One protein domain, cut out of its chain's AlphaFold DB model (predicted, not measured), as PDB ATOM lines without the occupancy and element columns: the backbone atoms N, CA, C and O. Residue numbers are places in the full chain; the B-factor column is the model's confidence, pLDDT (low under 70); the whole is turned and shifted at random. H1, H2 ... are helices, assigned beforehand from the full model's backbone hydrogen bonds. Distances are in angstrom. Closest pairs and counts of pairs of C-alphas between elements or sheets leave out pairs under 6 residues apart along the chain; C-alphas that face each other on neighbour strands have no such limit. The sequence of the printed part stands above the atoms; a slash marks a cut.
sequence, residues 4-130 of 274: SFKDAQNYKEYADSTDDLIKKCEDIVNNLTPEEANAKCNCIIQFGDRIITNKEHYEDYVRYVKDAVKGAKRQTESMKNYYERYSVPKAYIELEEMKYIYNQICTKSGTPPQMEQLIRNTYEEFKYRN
ATOM      1  N   SER A   4      -2.759 -36.539  16.657       38.69
ATOM      2  CA  SER A   4      -1.691 -36.929  15.744       38.69
ATOM      3  C   SER A   4      -2.006 -36.449  14.323       38.69
ATOM      4  O   SER A   4      -3.157 -36.419  13.884       38.69
ATOM      5  N   PHE A   5      -0.966 -36.081  13.578       42.31
ATOM      6  CA  PHE A   5      -1.081 -35.620  12.192       42.31
ATOM      7  C   PHE A   5      -1.761 -36.653  11.273       42.31
ATOM      8  O   PHE A   5      -2.379 -36.276  10.284       42.31
ATOM      9  N   LYS A   6      -1.688 -37.949  11.612       39.69
ATOM     10  CA  LYS A   6      -2.360 -39.030  10.877       39.69
ATOM     11  C   LYS A   6      -3.864 -39.094  11.150       39.69
ATOM     12  O   LYS A   6      -4.618 -39.397  10.234       39.69
ATOM     13  N   ASP A   7      -4.306 -38.752  12.357       45.50
ATOM     14  CA  ASP A   7      -5.736 -38.758  12.703       45.50
ATOM     15  C   ASP A   7      -6.453 -37.531  12.122       45.50
ATOM     16  O   ASP A   7      -7.609 -37.608  11.708       45.50
ATOM     17  N   ALA A   8      -5.727 -36.417  11.973       49.72
ATOM     18  CA  ALA A   8      -6.194 -35.232  11.255       49.72
ATOM     19  C   ALA A   8      -6.363 -35.459   9.736       49.72
ATOM     20  O   ALA A   8      -7.166 -34.775   9.109       49.72
ATOM     21  N   GLN A   9      -5.635 -36.416   9.143       38.88
ATOM     22  CA  GLN A   9      -5.640 -36.677   7.695       38.88
ATOM     23  C   GLN A   9      -6.880 -37.427   7.181       38.88
ATOM     24  O   GLN A   9      -7.151 -37.384   5.983       38.88
ATOM     25  N   ASN A  10      -7.641 -38.110   8.045       45.66
ATOM     26  CA  ASN A  10      -8.772 -38.950   7.621       45.66
ATOM     27  C   ASN A  10     -10.136 -38.240   7.628       45.66
ATOM     28  O   ASN A  10     -11.110 -38.775   7.094       45.66
ATOM     29  N   TYR A  11     -10.235 -37.036   8.192       52.59
ATOM     30  CA  TYR A  11     -11.463 -36.250   8.128       52.59
ATOM     31  C   TYR A  11     -11.468 -35.424   6.845       52.59
ATOM     32  O   TYR A  11     -10.572 -34.617   6.629       52.59
ATOM     33  N   LYS A  12     -12.503 -35.583   6.004       56.38
ATOM     34  CA  LYS A  12     -12.821 -34.608   4.944       56.38
ATOM     35  C   LYS A  12     -12.808 -33.220   5.585       56.38
ATOM     36  O   LYS A  12     -13.734 -32.912   6.338       56.38
ATOM     37  N   GLU A  13     -11.763 -32.445   5.299       72.50
ATOM     38  CA  GLU A  13     -11.238 -31.380   6.164       72.50
ATOM     39  C   GLU A  13     -12.231 -30.251   6.477       72.50
ATOM     40  O   GLU A  13     -11.980 -29.476   7.388       72.50
ATOM     41  N   TYR A  14     -13.352 -30.158   5.762       80.44
ATOM     42  CA  TYR A  14     -14.352 -29.097   5.846       80.44
ATOM     43  C   TYR A  14     -15.756 -29.626   5.512       80.44
ATOM     44  O   TYR A  14     -15.876 -30.638   4.821       80.44
ATOM     45  N   ALA A  15     -16.826 -28.964   5.952       86.44
ATOM     46  CA  ALA A  15     -18.208 -29.295   5.587       86.44
ATOM     47  C   ALA A  15     -18.682 -28.573   4.309       86.44
ATOM     48  O   ALA A  15     -18.264 -27.455   4.020       86.44
ATOM     49  N   ASP A  16     -19.576 -29.185   3.533       85.56
ATOM     50  CA  ASP A  16     -20.068 -28.589   2.278       85.56
ATOM     51  C   ASP A  16     -21.249 -27.626   2.464       85.56
ATOM     52  O   ASP A  16     -21.559 -26.853   1.557       85.56
ATOM     53  N   SER A  17     -21.905 -27.667   3.624       87.62
ATOM     54  CA  SER A  17     -23.043 -26.822   4.004       87.62
ATOM     55  C   SER A  17     -23.152 -26.700   5.528       87.62
ATOM     56  O   SER A  17     -22.493 -27.437   6.265       87.62
ATOM     57  N   THR A  18     -24.015 -25.805   6.014       88.75
ATOM     58  CA  THR A  18     -24.302 -25.657   7.452       88.75
ATOM     59  C   THR A  18     -24.961 -26.903   8.059       88.75
ATOM     60  O   THR A  18     -24.692 -27.230   9.213       88.75
ATOM     61  N   ASP A  19     -25.766 -27.636   7.287       89.00
ATOM     62  CA  ASP A  19     -26.377 -28.896   7.733       89.00
ATOM     63  C   ASP A  19     -25.362 -30.056   7.720       89.00
ATOM     64  O   ASP A  19     -25.327 -30.860   8.653       89.00
ATOM     65  N   ASP A  20     -24.469 -30.100   6.722       89.50
ATOM     66  CA  ASP A  20     -23.341 -31.049   6.695       89.50
ATOM     67  C   ASP A  20     -22.368 -30.805   7.861       89.50
ATOM     68  O   ASP A  20     -21.833 -31.752   8.433       89.50
ATOM     69  N   LEU A  21     -22.186 -29.546   8.279       90.69
ATOM     70  CA  LEU A  21     -21.366 -29.205   9.443       90.69
ATOM     71  C   LEU A  21     -21.909 -29.848  10.723       90.69
ATOM     72  O   LEU A  21     -21.135 -30.433  11.479       90.69
ATOM     73  N   ILE A  22     -23.224 -29.769  10.956       91.56
ATOM     74  CA  ILE A  22     -23.861 -30.405  12.120       91.56
ATOM     75  C   ILE A  22     -23.613 -31.910  12.084       91.56
ATOM     76  O   ILE A  22     -23.158 -32.470  13.082       91.56
ATOM     77  N   LYS A  23     -23.854 -32.540  10.930       91.00
ATOM     78  CA  LYS A  23     -23.668 -33.981  10.759       91.00
ATOM     79  C   LYS A  23     -22.230 -34.405  11.047       91.00
ATOM     80  O   LYS A  23     -22.008 -35.347  11.796       91.00
ATOM     81  N   LYS A  24     -21.240 -33.678  10.527       90.06
ATOM     82  CA  LYS A  24     -19.826 -33.975  10.793       90.06
ATOM     83  C   LYS A  24     -19.450 -33.795  12.258       90.06
ATOM     84  O   LYS A  24     -18.667 -34.581  12.777       90.06
ATOM     85  N   CYS A  25     -20.004 -32.790  12.934       88.81
ATOM     86  CA  CYS A  25     -19.812 -32.635  14.372       88.81
ATOM     87  C   CYS A  25     -20.415 -33.817  15.151       88.81
ATOM     88  O   CYS A  25     -19.771 -34.311  16.070       88.81
ATOM     89  N   GLU A  26     -21.602 -34.301  14.774       90.38
ATOM     90  CA  GLU A  26     -22.215 -35.505  15.358       90.38
ATOM     91  C   GLU A  26     -21.387 -36.766  15.082       90.38
ATOM     92  O   GLU A  26     -21.152 -37.556  15.994       90.38
ATOM     93  N   ASP A  27     -20.892 -36.929  13.855       88.88
ATOM     94  CA  ASP A  27     -20.036 -38.050  13.463       88.88
ATOM     95  C   ASP A  27     -18.740 -38.079  14.288       88.88
ATOM     96  O   ASP A  27     -18.308 -39.154  14.699       88.88
ATOM     97  N   ILE A  28     -18.146 -36.920  14.593       85.50
ATOM     98  CA  ILE A  28     -16.982 -36.836  15.491       85.50
ATOM     99  C   ILE A  28     -17.322 -37.423  16.864       85.50
ATOM    100  O   ILE A  28     -16.554 -38.229  17.378       85.50
ATOM    101  N   VAL A  29     -18.469 -37.060  17.449       86.12
ATOM    102  CA  VAL A  29     -18.886 -37.579  18.765       86.12
ATOM    103  C   VAL A  29     -19.136 -39.084  18.716       86.12
ATOM    104  O   VAL A  29     -18.702 -39.816  19.604       86.12
ATOM    105  N   ASN A  30     -19.821 -39.550  17.672       86.25
ATOM    106  CA  ASN A  30     -20.190 -40.956  17.511       86.25
ATOM    107  C   ASN A  30     -18.977 -41.866  17.276       86.25
ATOM    108  O   ASN A  30     -19.036 -43.048  17.610       86.25
ATOM    109  N   ASN A  31     -17.891 -41.320  16.725       85.88
ATOM    110  CA  ASN A  31     -16.664 -42.054  16.424       85.88
ATOM    111  C   ASN A  31     -15.595 -41.962  17.525       85.88
ATOM    112  O   ASN A  31     -14.502 -42.495  17.336       85.88
ATOM    113  N   LEU A  32     -15.878 -41.312  18.662       79.75
ATOM    114  CA  LEU A  32     -14.964 -41.317  19.806       79.75
ATOM    115  C   LEU A  32     -14.763 -42.748  20.312       79.75
ATOM    116  O   LEU A  32     -15.725 -43.480  20.563       79.75
ATOM    117  N   THR A  33     -13.508 -43.141  20.521       81.62
ATOM    118  CA  THR A  33     -13.209 -44.417  21.180       81.62
ATOM    119  C   THR A  33     -13.717 -44.407  22.629       81.62
ATOM    120  O   THR A  33     -13.834 -43.341  23.241       81.62
ATOM    121  N   PRO A  34     -13.990 -45.575  23.244       78.94
ATOM    122  CA  PRO A  34     -14.396 -45.634  24.650       78.94
ATOM    123  C   PRO A  34     -13.400 -44.960  25.605       78.94
ATOM    124  O   PRO A  34     -13.804 -44.412  26.628       78.94
ATOM    125  N   GLU A  35     -12.109 -44.978  25.275       78.94
ATOM    126  CA  GLU A  35     -11.058 -44.308  26.045       78.94
ATOM    127  C   GLU A  35     -11.151 -42.783  25.912       78.94
ATOM    128  O   GLU A  35     -11.164 -42.074  26.918       78.94
ATOM    129  N   GLU A  36     -11.289 -42.270  24.687       78.81
ATOM    130  CA  GLU A  36     -11.435 -40.833  24.428       78.81
ATOM    131  C   GLU A  36     -12.726 -40.269  25.012       78.81
ATOM    132  O   GLU A  36     -12.705 -39.179  25.580       78.81
ATOM    133  N   ALA A  37     -13.829 -41.012  24.900       76.19
ATOM    134  CA  ALA A  37     -15.143 -40.629  25.396       76.19
ATOM    135  C   ALA A  37     -15.166 -40.487  26.927       76.19
ATOM    136  O   ALA A  37     -15.750 -39.532  27.441       76.19
ATOM    137  N   ASN A  38     -14.513 -41.412  27.642       78.62
ATOM    138  CA  ASN A  38     -14.499 -41.463  29.109       78.62
ATOM    139  C   ASN A  38     -13.342 -40.678  29.746       78.62
ATOM    140  O   ASN A  38     -13.283 -40.550  30.974       78.62
ATOM    141  N   ALA A  39     -12.415 -40.148  28.946       76.56
ATOM    142  CA  ALA A  39     -11.349 -39.298  29.450       76.56
ATOM    143  C   ALA A  39     -11.919 -38.018  30.090       76.56
ATOM    144  O   ALA A  39     -12.903 -37.436  29.623       76.56
ATOM    145  N   LYS A  40     -11.293 -37.582  31.190       69.94
ATOM    146  CA  LYS A  40     -11.678 -36.353  31.897       69.94
ATOM    147  C   LYS A  40     -11.355 -35.135  31.027       69.94
ATOM    148  O   LYS A  40     -10.207 -34.972  30.606       69.94
ATOM    149  N   CYS A  41     -12.338 -34.263  30.812       67.19
ATOM    150  CA  CYS A  41     -12.129 -32.995  30.110       67.19
ATOM    151  C   CYS A  41     -11.296 -32.067  31.005       67.19
ATOM    152  O   CYS A  41     -11.777 -31.606  32.039       67.19
ATOM    153  N   ASN A  42     -10.064 -31.736  30.611       57.72
ATOM    154  CA  ASN A  42      -9.237 -30.722  31.296       57.72
ATOM    155  C   ASN A  42      -9.641 -29.288  30.900       57.72
ATOM    156  O   ASN A  42      -8.808 -28.403  30.710       57.72
ATOM    157  N   CYS A  43     -10.935 -29.078  30.708       56.66
ATOM    158  CA  CYS A  43     -11.511 -27.893  30.107       56.66
ATOM    159  C   CYS A  43     -11.819 -26.919  31.247       56.66
ATOM    160  O   CYS A  43     -12.731 -27.150  32.035       56.66
ATOM    161  N   ILE A  44     -11.001 -25.868  31.383       47.94
ATOM    162  CA  ILE A  44     -11.097 -24.850  32.442       47.94
ATOM    163  C   ILE A  44     -12.331 -23.971  32.184       47.94
ATOM    164  O   ILE A  44     -12.211 -22.825  31.769       47.94
ATOM    165  N   ILE A  45     -13.538 -24.512  32.346       50.31
ATOM    166  CA  ILE A  45     -14.785 -23.745  32.268       50.31
ATOM    167  C   ILE A  45     -15.726 -24.260  33.347       50.31
ATOM    168  O   ILE A  45     -16.246 -25.357  33.240       50.31
ATOM    169  N   GLN A  46     -15.876 -23.454  34.401       48.19
ATOM    170  CA  GLN A  46     -17.079 -23.188  35.208       48.19
ATOM    171  C   GLN A  46     -18.189 -24.262  35.346       48.19
ATOM    172  O   GLN A  46     -19.356 -23.908  35.478       48.19
ATOM    173  N   PHE A  47     -17.876 -25.555  35.418       48.44
ATOM    174  CA  PHE A  47     -18.854 -26.595  35.779       48.44
ATOM    175  C   PHE A  47     -18.822 -26.950  37.274       48.44
ATOM    176  O   PHE A  47     -19.183 -28.059  37.655       48.44
ATOM    177  N   GLY A  48     -18.395 -26.025  38.144       54.03
ATOM    178  CA  GLY A  48     -18.221 -26.316  39.572       54.03
ATOM    179  C   GLY A  48     -17.368 -27.574  39.806       54.03
ATOM    180  O   GLY A  48     -16.595 -27.975  38.939       54.03
ATOM    181  N   ASP A  49     -17.540 -28.239  40.948       54.66
ATOM    182  CA  ASP A  49     -16.823 -29.478  41.298       54.66
ATOM    183  C   ASP A  49     -17.233 -30.712  40.452       54.66
ATOM    184  O   ASP A  49     -16.907 -31.851  40.799       54.66
ATOM    185  N   ARG A  50     -17.964 -30.534  39.338       63.94
ATOM    186  CA  ARG A  50     -18.402 -31.642  38.483       63.94
ATOM    187  C   ARG A  50     -17.333 -31.981  37.448       63.94
ATOM    188  O   ARG A  50     -17.046 -31.214  36.533       63.94
ATOM    189  N   ILE A  51     -16.811 -33.200  37.544       65.44
ATOM    190  CA  ILE A  51     -15.991 -33.805  36.494       65.44
ATOM    191  C   ILE A  51     -16.919 -34.178  35.332       65.44
ATOM    192  O   ILE A  51     -17.784 -35.036  35.495       65.44
ATOM    193  N   ILE A  52     -16.736 -33.538  34.177       74.25
ATOM    194  CA  ILE A  52     -17.409 -33.903  32.924       74.25
ATOM    195  C   ILE A  52     -16.521 -34.817  32.077       74.25
ATOM    196  O   ILE A  52     -15.286 -34.700  32.069       74.25
ATOM    197  N   THR A  53     -17.158 -35.736  31.362       78.06
ATOM    198  CA  THR A  53     -16.492 -36.585  30.367       78.06
ATOM    199  C   THR A  53     -16.252 -35.813  29.069       78.06
ATOM    200  O   THR A  53     -16.971 -34.866  28.744       78.06
ATOM    201  N   ASN A  54     -15.249 -36.216  28.291       78.88
ATOM    202  CA  ASN A  54     -15.029 -35.665  26.951       78.88
ATOM    203  C   ASN A  54     -16.247 -35.862  26.040       78.88
ATOM    204  O   ASN A  54     -16.565 -34.968  25.261       78.88
ATOM    205  N   LYS A  55     -16.957 -36.993  26.146       82.50
ATOM    206  CA  LYS A  55     -18.173 -37.222  25.361       82.50
ATOM    207  C   LYS A  55     -19.257 -36.185  25.665       82.50
ATOM    208  O   LYS A  55     -19.740 -35.550  24.734       82.50
ATOM    209  N   GLU A  56     -19.581 -35.966  26.942       82.81
ATOM    210  CA  GLU A  56     -20.545 -34.928  27.350       82.81
ATOM    211  C   GLU A  56     -20.124 -33.545  26.833       82.81
ATOM    212  O   GLU A  56     -20.944 -32.789  26.319       82.81
ATOM    213  N   HIS A  57     -18.828 -33.226  26.911       82.88
ATOM    214  CA  HIS A  57     -18.298 -31.961  26.412       82.88
ATOM    215  C   HIS A  57     -18.487 -31.785  24.895       82.88
ATOM    216  O   HIS A  57     -18.913 -30.724  24.433       82.88
ATOM    217  N   TYR A  58     -18.196 -32.829  24.118       85.31
ATOM    218  CA  TYR A  58     -18.383 -32.832  22.670       85.31
ATOM    219  C   TYR A  58     -19.872 -32.746  22.295       85.31
ATOM    220  O   TYR A  58     -20.228 -31.985  21.396       85.31
ATOM    221  N   GLU A  59     -20.759 -33.460  22.994       88.12
ATOM    222  CA  GLU A  59     -22.216 -33.395  22.793       88.12
ATOM    223  C   GLU A  59     -22.780 -31.994  23.079       88.12
ATOM    224  O   GLU A  59     -23.557 -31.452  22.281       88.12
ATOM    225  N   ASP A  60     -22.342 -31.365  24.171       86.38
ATOM    226  CA  ASP A  60     -22.695 -29.981  24.497       86.38
ATOM    227  C   ASP A  60     -22.227 -29.013  23.407       86.38
ATOM    228  O   ASP A  60     -22.945 -28.076  23.038       86.38
ATOM    229  N   TYR A  61     -21.050 -29.262  22.837       85.31
ATOM    230  CA  TYR A  61     -20.538 -28.468  21.734       85.31
ATOM    231  C   TYR A  61     -21.341 -28.650  20.440       85.31
ATOM    232  O   TYR A  61     -21.660 -27.658  19.780       85.31
ATOM    233  N   VAL A  62     -21.756 -29.873  20.094       89.44
ATOM    234  CA  VAL A  62     -22.680 -30.110  18.965       89.44
ATOM    235  C   VAL A  62     -23.962 -29.297  19.144       89.44
ATOM    236  O   VAL A  62     -24.447 -28.690  18.185       89.44
ATOM    237  N   ARG A  63     -24.507 -29.232  20.366       88.88
ATOM    238  CA  ARG A  63     -25.681 -28.399  20.661       88.88
ATOM    239  C   ARG A  63     -25.400 -26.919  20.390       88.88
ATOM    240  O   ARG A  63     -26.211 -26.276  19.725       88.88
ATOM    241  N   TYR A  64     -24.244 -26.397  20.802       88.00
ATOM    242  CA  TYR A  64     -23.857 -25.021  20.468       88.00
ATOM    243  C   TYR A  64     -23.736 -24.782  18.960       88.00
ATOM    244  O   TYR A  64     -24.170 -23.733  18.480       88.00
ATOM    245  N   VAL A  65     -23.201 -25.742  18.198       89.75
ATOM    246  CA  VAL A  65     -23.135 -25.643  16.731       89.75
ATOM    247  C   VAL A  65     -24.540 -25.580  16.130       89.75
ATOM    248  O   VAL A  65     -24.812 -24.712  15.301       89.75
ATOM    249  N   LYS A  66     -25.462 -26.441  16.581       93.00
ATOM    250  CA  LYS A  66     -26.868 -26.431  16.138       93.00
ATOM    251  C   LYS A  66     -27.549 -25.093  16.426       93.00
ATOM    252  O   LYS A  66     -28.233 -24.553  15.553       93.00
ATOM    253  N   ASP A  67     -27.335 -24.535  17.614       92.12
ATOM    254  CA  ASP A  67     -27.879 -23.228  17.993       92.12
ATOM    255  C   ASP A  67     -27.294 -22.098  17.136       92.12
ATOM    256  O   ASP A  67     -28.036 -21.223  16.678       92.12
ATOM    257  N   ALA A  68     -25.990 -22.137  16.850       91.94
ATOM    258  CA  ALA A  68     -25.332 -21.171  15.974       91.94
ATOM    259  C   ALA A  68     -25.869 -21.243  14.534       91.94
ATOM    260  O   ALA A  68     -26.186 -20.204  13.957       91.94
ATOM    261  N   VAL A  69     -26.052 -22.448  13.980       93.38
ATOM    262  CA  VAL A  69     -26.655 -22.653  12.648       93.38
ATOM    263  C   VAL A  69     -28.088 -22.124  12.609       93.38
ATOM    264  O   VAL A  69     -28.474 -21.424  11.672       93.38
ATOM    265  N   LYS A  70     -28.887 -22.396  13.646       94.44
ATOM    266  CA  LYS A  70     -30.253 -21.864  13.756       94.44
ATOM    267  C   LYS A  70     -30.265 -20.335  13.840       94.44
ATOM    268  O   LYS A  70     -31.133 -19.699  13.242       94.44
ATOM    269  N   GLY A  71     -29.313 -19.749  14.567       93.31
ATOM    270  CA  GLY A  71     -29.103 -18.302  14.641       93.31
ATOM    271  C   GLY A  71     -28.755 -17.693  13.281       93.31
ATOM    272  O   GLY A  71     -29.399 -16.728  12.876       93.31
ATOM    273  N   ALA A  72     -27.823 -18.309  12.551       92.94
ATOM    274  CA  ALA A  72     -27.431 -17.887  11.207       92.94
ATOM    275  C   ALA A  72     -28.624 -17.895  10.239       92.94
ATOM    276  O   ALA A  72     -28.927 -16.871   9.635       92.94
ATOM    277  N   LYS A  73     -29.383 -19.001  10.178       92.75
ATOM    278  CA  LYS A  73     -30.573 -19.118   9.311       92.75
ATOM    279  C   LYS A  73     -31.638 -18.056   9.629       92.75
ATOM    280  O   LYS A  73     -32.245 -17.496   8.721       92.75
ATOM    281  N   ARG A  74     -31.853 -17.732  10.912       93.44
ATOM    282  CA  ARG A  74     -32.764 -16.642  11.323       93.44
ATOM    283  C   ARG A  74     -32.271 -15.273  10.862       93.44
ATOM    284  O   ARG A  74     -33.082 -14.464  10.415       93.44
ATOM    285  N   GLN A  75     -30.969 -15.011  10.972       91.88
ATOM    286  CA  GLN A  75     -30.380 -13.764  10.489       91.88
ATOM    287  C   GLN A  75     -30.537 -13.645   8.969       91.88
ATOM    288  O   GLN A  75     -30.970 -12.598   8.488       91.88
ATOM    289  N   THR A  76     -30.276 -14.720   8.225       92.06
ATOM    290  CA  THR A  76     -30.496 -14.776   6.775       92.06
ATOM    291  C   THR A  76     -31.940 -14.455   6.406       92.06
ATOM    292  O   THR A  76     -32.167 -13.576   5.576       92.06
ATOM    293  N   GLU A  77     -32.917 -15.088   7.062       92.25
ATOM    294  CA  GLU A  77     -34.339 -14.840   6.793       92.25
ATOM    295  C   GLU A  77     -34.734 -13.388   7.105       92.25
ATOM    296  O   GLU A  77     -35.443 -12.753   6.327       92.25
ATOM    297  N   SER A  78     -34.213 -12.810   8.194       91.88
ATOM    298  CA  SER A  78     -34.464 -11.400   8.535       91.88
ATOM    299  C   SER A  78     -33.943 -10.414   7.478       91.88
ATOM    300  O   SER A  78     -34.498  -9.329   7.310       91.88
ATOM    301  N   MET A  79     -32.913 -10.812   6.725       92.56
ATOM    302  CA  MET A  79     -32.267 -10.020   5.676       92.56
ATOM    303  C   MET A  79     -32.748 -10.387   4.267       92.56
ATOM    304  O   MET A  79     -32.246  -9.837   3.286       92.56
ATOM    305  N   LYS A  80     -33.744 -11.269   4.138       92.19
ATOM    306  CA  LYS A  80     -34.224 -11.782   2.850       92.19
ATOM    307  C   LYS A  80     -34.604 -10.675   1.866       92.19
ATOM    308  O   LYS A  80     -34.101 -10.661   0.747       92.19
ATOM    309  N   ASN A  81     -35.377  -9.684   2.317       92.88
ATOM    310  CA  ASN A  81     -35.766  -8.533   1.490       92.88
ATOM    311  C   ASN A  81     -34.552  -7.740   0.977       92.88
ATOM    312  O   ASN A  81     -34.570  -7.223  -0.136       92.88
ATOM    313  N   TYR A  82     -33.493  -7.626   1.785       92.38
ATOM    314  CA  TYR A  82     -32.251  -6.972   1.375       92.38
ATOM    315  C   TYR A  82     -31.523  -7.813   0.320       92.38
ATOM    316  O   TYR A  82     -31.153  -7.291  -0.731       92.38
ATOM    317  N   TYR A  83     -31.360  -9.116   0.557       92.44
ATOM    318  CA  TYR A  83     -30.677 -10.003  -0.385       92.44
ATOM    319  C   TYR A  83     -31.383 -10.083  -1.739       92.44
ATOM    320  O   TYR A  83     -30.713 -10.024  -2.769       92.44
ATOM    321  N   GLU A  84     -32.716 -10.140  -1.740       91.94
ATOM    322  CA  GLU A  84     -33.531 -10.119  -2.957       91.94
ATOM    323  C   GLU A  84     -33.416  -8.773  -3.685       91.94
ATOM    324  O   GLU A  84     -33.173  -8.746  -4.890       91.94
ATOM    325  N   ARG A  85     -33.505  -7.645  -2.964       94.31
ATOM    326  CA  ARG A  85     -33.421  -6.298  -3.557       94.31
ATOM    327  C   ARG A  85     -32.084  -6.022  -4.245       94.31
ATOM    328  O   ARG A  85     -32.057  -5.318  -5.252       94.31
ATOM    329  N   TYR A  86     -30.986  -6.524  -3.683       93.25
ATOM    330  CA  TYR A  86     -29.632  -6.293  -4.196       93.25
ATOM    331  C   TYR A  86     -29.081  -7.466  -5.017       93.25
ATOM    332  O   TYR A  86     -27.903  -7.446  -5.369       93.25
ATOM    333  N   SER A  87     -29.905  -8.473  -5.331       91.50
ATOM    334  CA  SER A  87     -29.503  -9.662  -6.098       91.50
ATOM    335  C   SER A  87     -28.225 -10.311  -5.552       91.50
ATOM    336  O   SER A  87     -27.312 -10.665  -6.304       91.50
ATOM    337  N   VAL A  88     -28.131 -10.422  -4.224       90.56
ATOM    338  CA  VAL A  88     -26.928 -10.930  -3.559       90.56
ATOM    339  C   VAL A  88     -26.728 -12.407  -3.925       90.56
ATOM    340  O   VAL A  88     -27.660 -13.201  -3.780       90.56
ATOM    341  N   PRO A  89     -25.529 -12.819  -4.382       90.19
ATOM    342  CA  PRO A  89     -25.285 -14.205  -4.762       90.19
ATOM    343  C   PRO A  89     -25.499 -15.167  -3.592       90.19
ATOM    344  O   PRO A  89     -25.010 -14.925  -2.487       90.19
ATOM    345  N   LYS A  90     -26.126 -16.320  -3.853       89.12
ATOM    346  CA  LYS A  90     -26.344 -17.367  -2.840       89.12
ATOM    347  C   LYS A  90     -25.051 -17.764  -2.114       89.12
ATOM    348  O   LYS A  90     -25.039 -17.849  -0.894       89.12
ATOM    349  N   ALA A  91     -23.945 -17.901  -2.848       86.50
ATOM    350  CA  ALA A  91     -22.636 -18.229  -2.278       86.50
ATOM    351  C   ALA A  91     -22.110 -17.171  -1.285       86.50
ATOM    352  O   ALA A  91     -21.289 -17.485  -0.426       86.50
ATOM    353  N   TYR A  92     -22.537 -15.908  -1.408       89.06
ATOM    354  CA  TYR A  92     -22.198 -14.849  -0.451       89.06
ATOM    355  C   TYR A  92     -23.050 -14.949   0.813       89.06
ATOM    356  O   TYR A  92     -22.527 -14.807   1.913       89.06
ATOM    357  N   ILE A  93     -24.337 -15.266   0.661       90.69
ATOM    358  CA  ILE A  93     -25.240 -15.504   1.793       90.69
ATOM    359  C   ILE A  93     -24.733 -16.688   2.627       90.69
ATOM    360  O   ILE A  93     -24.579 -16.564   3.838       90.69
ATOM    361  N   GLU A  94     -24.376 -17.799   1.979       89.75
ATOM    362  CA  GLU A  94     -23.822 -18.981   2.654       89.75
ATOM    363  C   GLU A  94     -22.480 -18.684   3.360       89.75
ATOM    364  O   GLU A  94     -22.214 -19.202   4.444       89.75
ATOM    365  N   LEU A  95     -21.638 -17.813   2.786       91.62
ATOM    366  CA  LEU A  95     -20.410 -17.350   3.440       91.62
ATOM    367  C   LEU A  95     -20.707 -16.519   4.697       91.62
ATOM    368  O   LEU A  95     -20.045 -16.716   5.717       91.62
ATOM    369  N   GLU A  96     -21.676 -15.604   4.653       91.62
ATOM    370  CA  GLU A  96     -22.063 -14.808   5.827       91.62
ATOM    371  C   GLU A  96     -22.689 -15.683   6.928       91.62
ATOM    372  O   GLU A  96     -22.378 -15.484   8.104       91.62
ATOM    373  N   GLU A  97     -23.464 -16.715   6.574       93.00
ATOM    374  CA  GLU A  97     -23.936 -17.723   7.537       93.00
ATOM    375  C   GLU A  97     -22.770 -18.453   8.214       93.00
ATOM    376  O   GLU A  97     -22.702 -18.523   9.444       93.00
ATOM    377  N   MET A  98     -21.812 -18.956   7.429       91.69
ATOM    378  CA  MET A  98     -20.635 -19.645   7.969       91.69
ATOM    379  C   MET A  98     -19.750 -18.722   8.807       91.69
ATOM    380  O   MET A  98     -19.200 -19.155   9.818       91.69
ATOM    381  N   LYS A  99     -19.633 -17.447   8.434       92.00
ATOM    382  CA  LYS A  99     -18.917 -16.425   9.206       92.00
ATOM    383  C   LYS A  99     -19.585 -16.166  10.554       92.00
ATOM    384  O   LYS A  99     -18.889 -16.062  11.563       92.00
ATOM    385  N   TYR A 100     -20.916 -16.084  10.589       91.62
ATOM    386  CA  TYR A 100     -21.666 -15.972  11.840       91.62
ATOM    387  C   TYR A 100     -21.390 -17.175  12.748       91.62
ATOM    388  O   TYR A 100     -21.030 -16.998  13.911       91.62
ATOM    389  N   ILE A 101     -21.494 -18.389  12.200       91.19
ATOM    390  CA  ILE A 101     -21.239 -19.640  12.925       91.19
ATOM    391  C   ILE A 101     -19.804 -19.668  13.469       91.19
ATOM    392  O   ILE A 101     -19.612 -19.885  14.665       91.19
ATOM    393  N   TYR A 102     -18.810 -19.381  12.625       89.62
ATOM    394  CA  TYR A 102     -17.399 -19.310  13.010       89.62
ATOM    395  C   TYR A 102     -17.180 -18.339  14.178       89.62
ATOM    396  O   TYR A 102     -16.585 -18.708  15.188       89.62
ATOM    397  N   ASN A 103     -17.729 -17.125  14.088       88.50
ATOM    398  CA  ASN A 103     -17.580 -16.108  15.127       88.50
ATOM    399  C   ASN A 103     -18.265 -16.492  16.441       88.50
ATOM    400  O   ASN A 103     -17.735 -16.192  17.504       88.50
ATOM    401  N   GLN A 104     -19.426 -17.148  16.399       85.62
ATOM    402  CA  GLN A 104     -20.133 -17.580  17.611       85.62
ATOM    403  C   GLN A 104     -19.428 -18.723  18.337       85.62
ATOM    404  O   GLN A 104     -19.588 -18.883  19.549       85.62
ATOM    405  N   ILE A 105     -18.688 -19.536  17.588       82.62
ATOM    406  CA  ILE A 105     -18.133 -20.781  18.090       82.62
ATOM    407  C   ILE A 105     -16.652 -20.626  18.455       82.62
ATOM    408  O   ILE A 105     -16.282 -20.879  19.597       82.62
ATOM    409  N   CYS A 106     -15.810 -20.136  17.540       71.19
ATOM    410  CA  CYS A 106     -14.365 -20.014  17.766       71.19
ATOM    411  C   CYS A 106     -13.981 -18.905  18.763       71.19
ATOM    412  O   CYS A 106     -12.831 -18.840  19.185       71.19
ATOM    413  N   THR A 107     -14.914 -18.033  19.162       63.94
ATOM    414  CA  THR A 107     -14.678 -17.031  20.220       63.94
ATOM    415  C   THR A 107     -14.974 -17.555  21.625       63.94
ATOM    416  O   THR A 107     -14.626 -16.896  22.606       63.94
ATOM    417  N   LYS A 108     -15.588 -18.739  21.755       64.94
ATOM    418  CA  LYS A 108     -15.843 -19.361  23.055       64.94
ATOM    419  C   LYS A 108     -14.630 -20.183  23.481       64.94
ATOM    420  O   LYS A 108     -14.148 -21.044  22.747       64.94
ATOM    421  N   SER A 109     -14.144 -19.920  24.694       58.25
ATOM    422  CA  SER A 109     -13.128 -20.753  25.338       58.25
ATOM    423  C   SER A 109     -13.613 -22.202  25.431       58.25
ATOM    424  O   SER A 109     -14.807 -22.431  25.610       58.25
ATOM    425  N   GLY A 110     -12.687 -23.164  25.373       67.00
ATOM    426  CA  GLY A 110     -12.970 -24.586  25.612       67.00
ATOM    427  C   GLY A 110     -13.584 -25.333  24.438       67.00
ATOM    428  O   GLY A 110     -14.257 -26.325  24.648       67.00
ATOM    429  N   THR A 111     -13.369 -24.876  23.211       72.00
ATOM    430  CA  THR A 111     -13.737 -25.638  22.018       72.00
ATOM    431  C   THR A 111     -12.883 -26.916  21.881       72.00
ATOM    432  O   THR A 111     -11.657 -26.827  21.996       72.00
ATOM    433  N   PRO A 112     -13.468 -28.094  21.567       76.69
ATOM    434  CA  PRO A 112     -12.692 -29.276  21.207       76.69
ATOM    435  C   PRO A 112     -11.806 -29.040  19.969       76.69
ATOM    436  O   PRO A 112     -12.332 -28.633  18.928       76.69
ATOM    437  N   PRO A 113     -10.496 -29.366  20.000       76.12
ATOM    438  CA  PRO A 113      -9.571 -29.055  18.901       76.12
ATOM    439  C   PRO A 113     -10.000 -29.604  17.533       76.12
ATOM    440  O   PRO A 113      -9.839 -28.941  16.511       76.12
ATOM    441  N   GLN A 114     -10.578 -30.810  17.509       76.62
ATOM    442  CA  GLN A 114     -11.107 -31.435  16.292       76.62
ATOM    443  C   GLN A 114     -12.249 -30.622  15.672       76.62
ATOM    444  O   GLN A 114     -12.280 -30.402  14.461       76.62
ATOM    445  N   MET A 115     -13.172 -30.146  16.507       81.19
ATOM    446  CA  MET A 115     -14.326 -29.371  16.061       81.19
ATOM    447  C   MET A 115     -13.932 -27.942  15.680       81.19
ATOM    448  O   MET A 115     -14.462 -27.406  14.707       81.19
ATOM    449  N   GLU A 116     -12.965 -27.342  16.383       81.75
ATOM    450  CA  GLU A 116     -12.387 -26.049  15.998       81.75
ATOM    451  C   GLU A 116     -11.793 -26.111  14.592       81.75
ATOM    452  O   GLU A 116     -12.079 -25.266  13.741       81.75
ATOM    453  N   GLN A 117     -10.987 -27.146  14.339       82.56
ATOM    454  CA  GLN A 117     -10.312 -27.323  13.064       82.56
ATOM    455  C   GLN A 117     -11.324 -27.536  11.933       82.56
ATOM    456  O   GLN A 117     -11.198 -26.891  10.892       82.56
ATOM    457  N   LEU A 118     -12.358 -28.359  12.152       87.12
ATOM    458  CA  LEU A 118     -13.444 -28.564  11.189       87.12
ATOM    459  C   LEU A 118     -14.147 -27.244  10.839       87.12
ATOM    460  O   LEU A 118     -14.326 -26.933   9.660       87.12
ATOM    461  N   ILE A 119     -14.530 -26.446  11.837       87.44
ATOM    462  CA  ILE A 119     -15.246 -25.179  11.620       87.44
ATOM    463  C   ILE A 119     -14.349 -24.160  10.914       87.44
ATOM    464  O   ILE A 119     -14.791 -23.511   9.963       87.44
ATOM    465  N   ARG A 120     -13.078 -24.053  11.319       86.69
ATOM    466  CA  ARG A 120     -12.100 -23.154  10.692       86.69
ATOM    467  C   ARG A 120     -11.866 -23.504   9.226       86.69
ATOM    468  O   ARG A 120     -11.917 -22.621   8.372       86.69
ATOM    469  N   ASN A 121     -11.638 -24.779   8.932       86.94
ATOM    470  CA  ASN A 121     -11.445 -25.251   7.565       86.94
ATOM    471  C   ASN A 121     -12.704 -25.025   6.715       86.94
ATOM    472  O   ASN A 121     -12.606 -24.565   5.582       86.94
ATOM    473  N   THR A 122     -13.886 -25.275   7.286       89.06
ATOM    474  CA  THR A 122     -15.165 -25.007   6.617       89.06
ATOM    475  C   THR A 122     -15.321 -23.537   6.264       89.06
ATOM    476  O   THR A 122     -15.607 -23.209   5.116       89.06
ATOM    477  N   TYR A 123     -15.073 -22.635   7.209       89.25
ATOM    478  CA  TYR A 123     -15.144 -21.203   6.944       89.25
ATOM    479  C   TYR A 123     -14.175 -20.759   5.833       89.25
ATOM    480  O   TYR A 123     -14.578 -20.036   4.916       89.25
ATOM    481  N   GLU A 124     -12.918 -21.213   5.869       86.06
ATOM    482  CA  GLU A 124     -11.932 -20.865   4.839       86.06
ATOM    483  C   GLU A 124     -12.320 -21.402   3.452       86.06
ATOM    484  O   GLU A 124     -12.175 -20.677   2.468       86.06
ATOM    485  N   GLU A 125     -12.895 -22.602   3.345       86.94
ATOM    486  CA  GLU A 125     -13.376 -23.113   2.055       86.94
ATOM    487  C   GLU A 125     -14.533 -22.285   1.486       86.94
ATOM    488  O   GLU A 125     -14.511 -21.931   0.303       86.94
ATOM    489  N   PHE A 126     -15.510 -21.887   2.307       86.19
ATOM    490  CA  PHE A 126     -16.580 -20.981   1.862       86.19
ATOM    491  C   PHE A 126     -16.026 -19.630   1.392       86.19
ATOM    492  O   PHE A 126     -16.455 -19.087   0.369       86.19
ATOM    493  N   LYS A 127     -15.015 -19.110   2.091       85.62
ATOM    494  CA  LYS A 127     -14.321 -17.869   1.730       85.62
ATOM    495  C   LYS A 127     -13.573 -18.004   0.400       85.62
ATOM    496  O   LYS A 127     -13.664 -17.107  -0.441       85.62
ATOM    497  N   TYR A 128     -12.880 -19.115   0.159       82.12
ATOM    498  CA  TYR A 128     -12.171 -19.359  -1.102       82.12
ATOM    499  C   TYR A 128     -13.103 -19.609  -2.285       82.12
ATOM    500  O   TYR A 128     -12.799 -19.140  -3.383       82.12
ATOM    501  N   ARG A 129     -14.241 -20.284  -2.078       80.94
ATOM    502  CA  ARG A 129     -15.288 -20.443  -3.105       80.94
ATOM    503  C   ARG A 129     -15.784 -19.086  -3.596       80.94
ATOM    504  O   ARG A 129     -15.932 -18.882  -4.797       80.94
ATOM    505  N   ASN A 130     -15.995 -18.151  -2.671       79.56
ATOM    506  CA  ASN A 130     -16.456 -16.807  -3.000       79.56
ATOM    507  C   ASN A 130     -15.340 -15.923  -3.591       79.56
ATOM    508  O   ASN A 130     -15.597 -15.011  -4.369       79.56
TER     509      ASN A 130
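Overview. This is residues 4 to 130 of the 274 residues of an uncharacterized protein of Blautia massiliensis (UniProt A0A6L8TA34). Four helices stand side by side in an elongated up-and-down bundle, each running against the one before it: H2, H4, H6 and H7. H4 is the longest, H3 and a long loop lie near its first end, H5 continues beyond its last, and the first residues with H1 lie along one side. The printed part has 127 residues, with seven named helices in order H1 to H7 and no named strand; the class is all helix. It is only just compact, close to loose, with a radius of gyration of the C-alphas of 16.2 A, and spans 52 by 35 by 20 A.

Arrangement. The hub is H4, residues 54 to 78. It touches H2, residues 18 to 30, at a shallow tilt of 7 degrees, opposite ways; the closest C-alphas, of Cys 25 and Val 62, are 6.0 A apart. It touches H6, residues 90 to 106, at a steep tilt of 40 degrees, opposite ways, with C-alphas of Ala 72 and Glu 97 closest at 5.1 A. H6 and H7, residues 113 to 130, form a helical hairpin at a shallow tilt of 25 degrees; C-alphas of Leu 95 and Phe 126 are closest at 5.5 A. H7 only just touches H2, with residues 115 to 119 alone and 3 pairs of C-alphas within 8 A, the closest of Cys 25 and Met 115 at 6.6 A. H3, residues 34 to 38, touches residues 54 to 55 of H4, C-alphas of Ala 37 and Lys 55 being closest at 4.6 A. H5, residues 80 to 85, and H4 meet only through their link. H1, residues 5 to 8, is close to but not clearly touching H7. Every O i to N i+4 pair is within hydrogen-bond range in H2 to H7; H1 is too short for one.

Along the chain. H4 runs 36.1 A from C-alpha 54 at (-15.029, -35.665, 26.951) to C-alpha 78 at (-34.464, -11.400, 8.535). H7 measures 26.0 A and ends at C-alpha 130, (-16.456, -16.807, -3.000); H6 measures 24.0 A and H2 18.8 A.

Size, cuts and confidence. The two C-alphas farthest apart, of Asp 49 and Arg 85, are 53.1 A apart. The printed part has no cut, and the link from H3 to H4 is long, 15 residues. Mean pLDDT of the printed part is 80.3; residues 4 to 12, 40 to 51 and 107 to 110 are under 70.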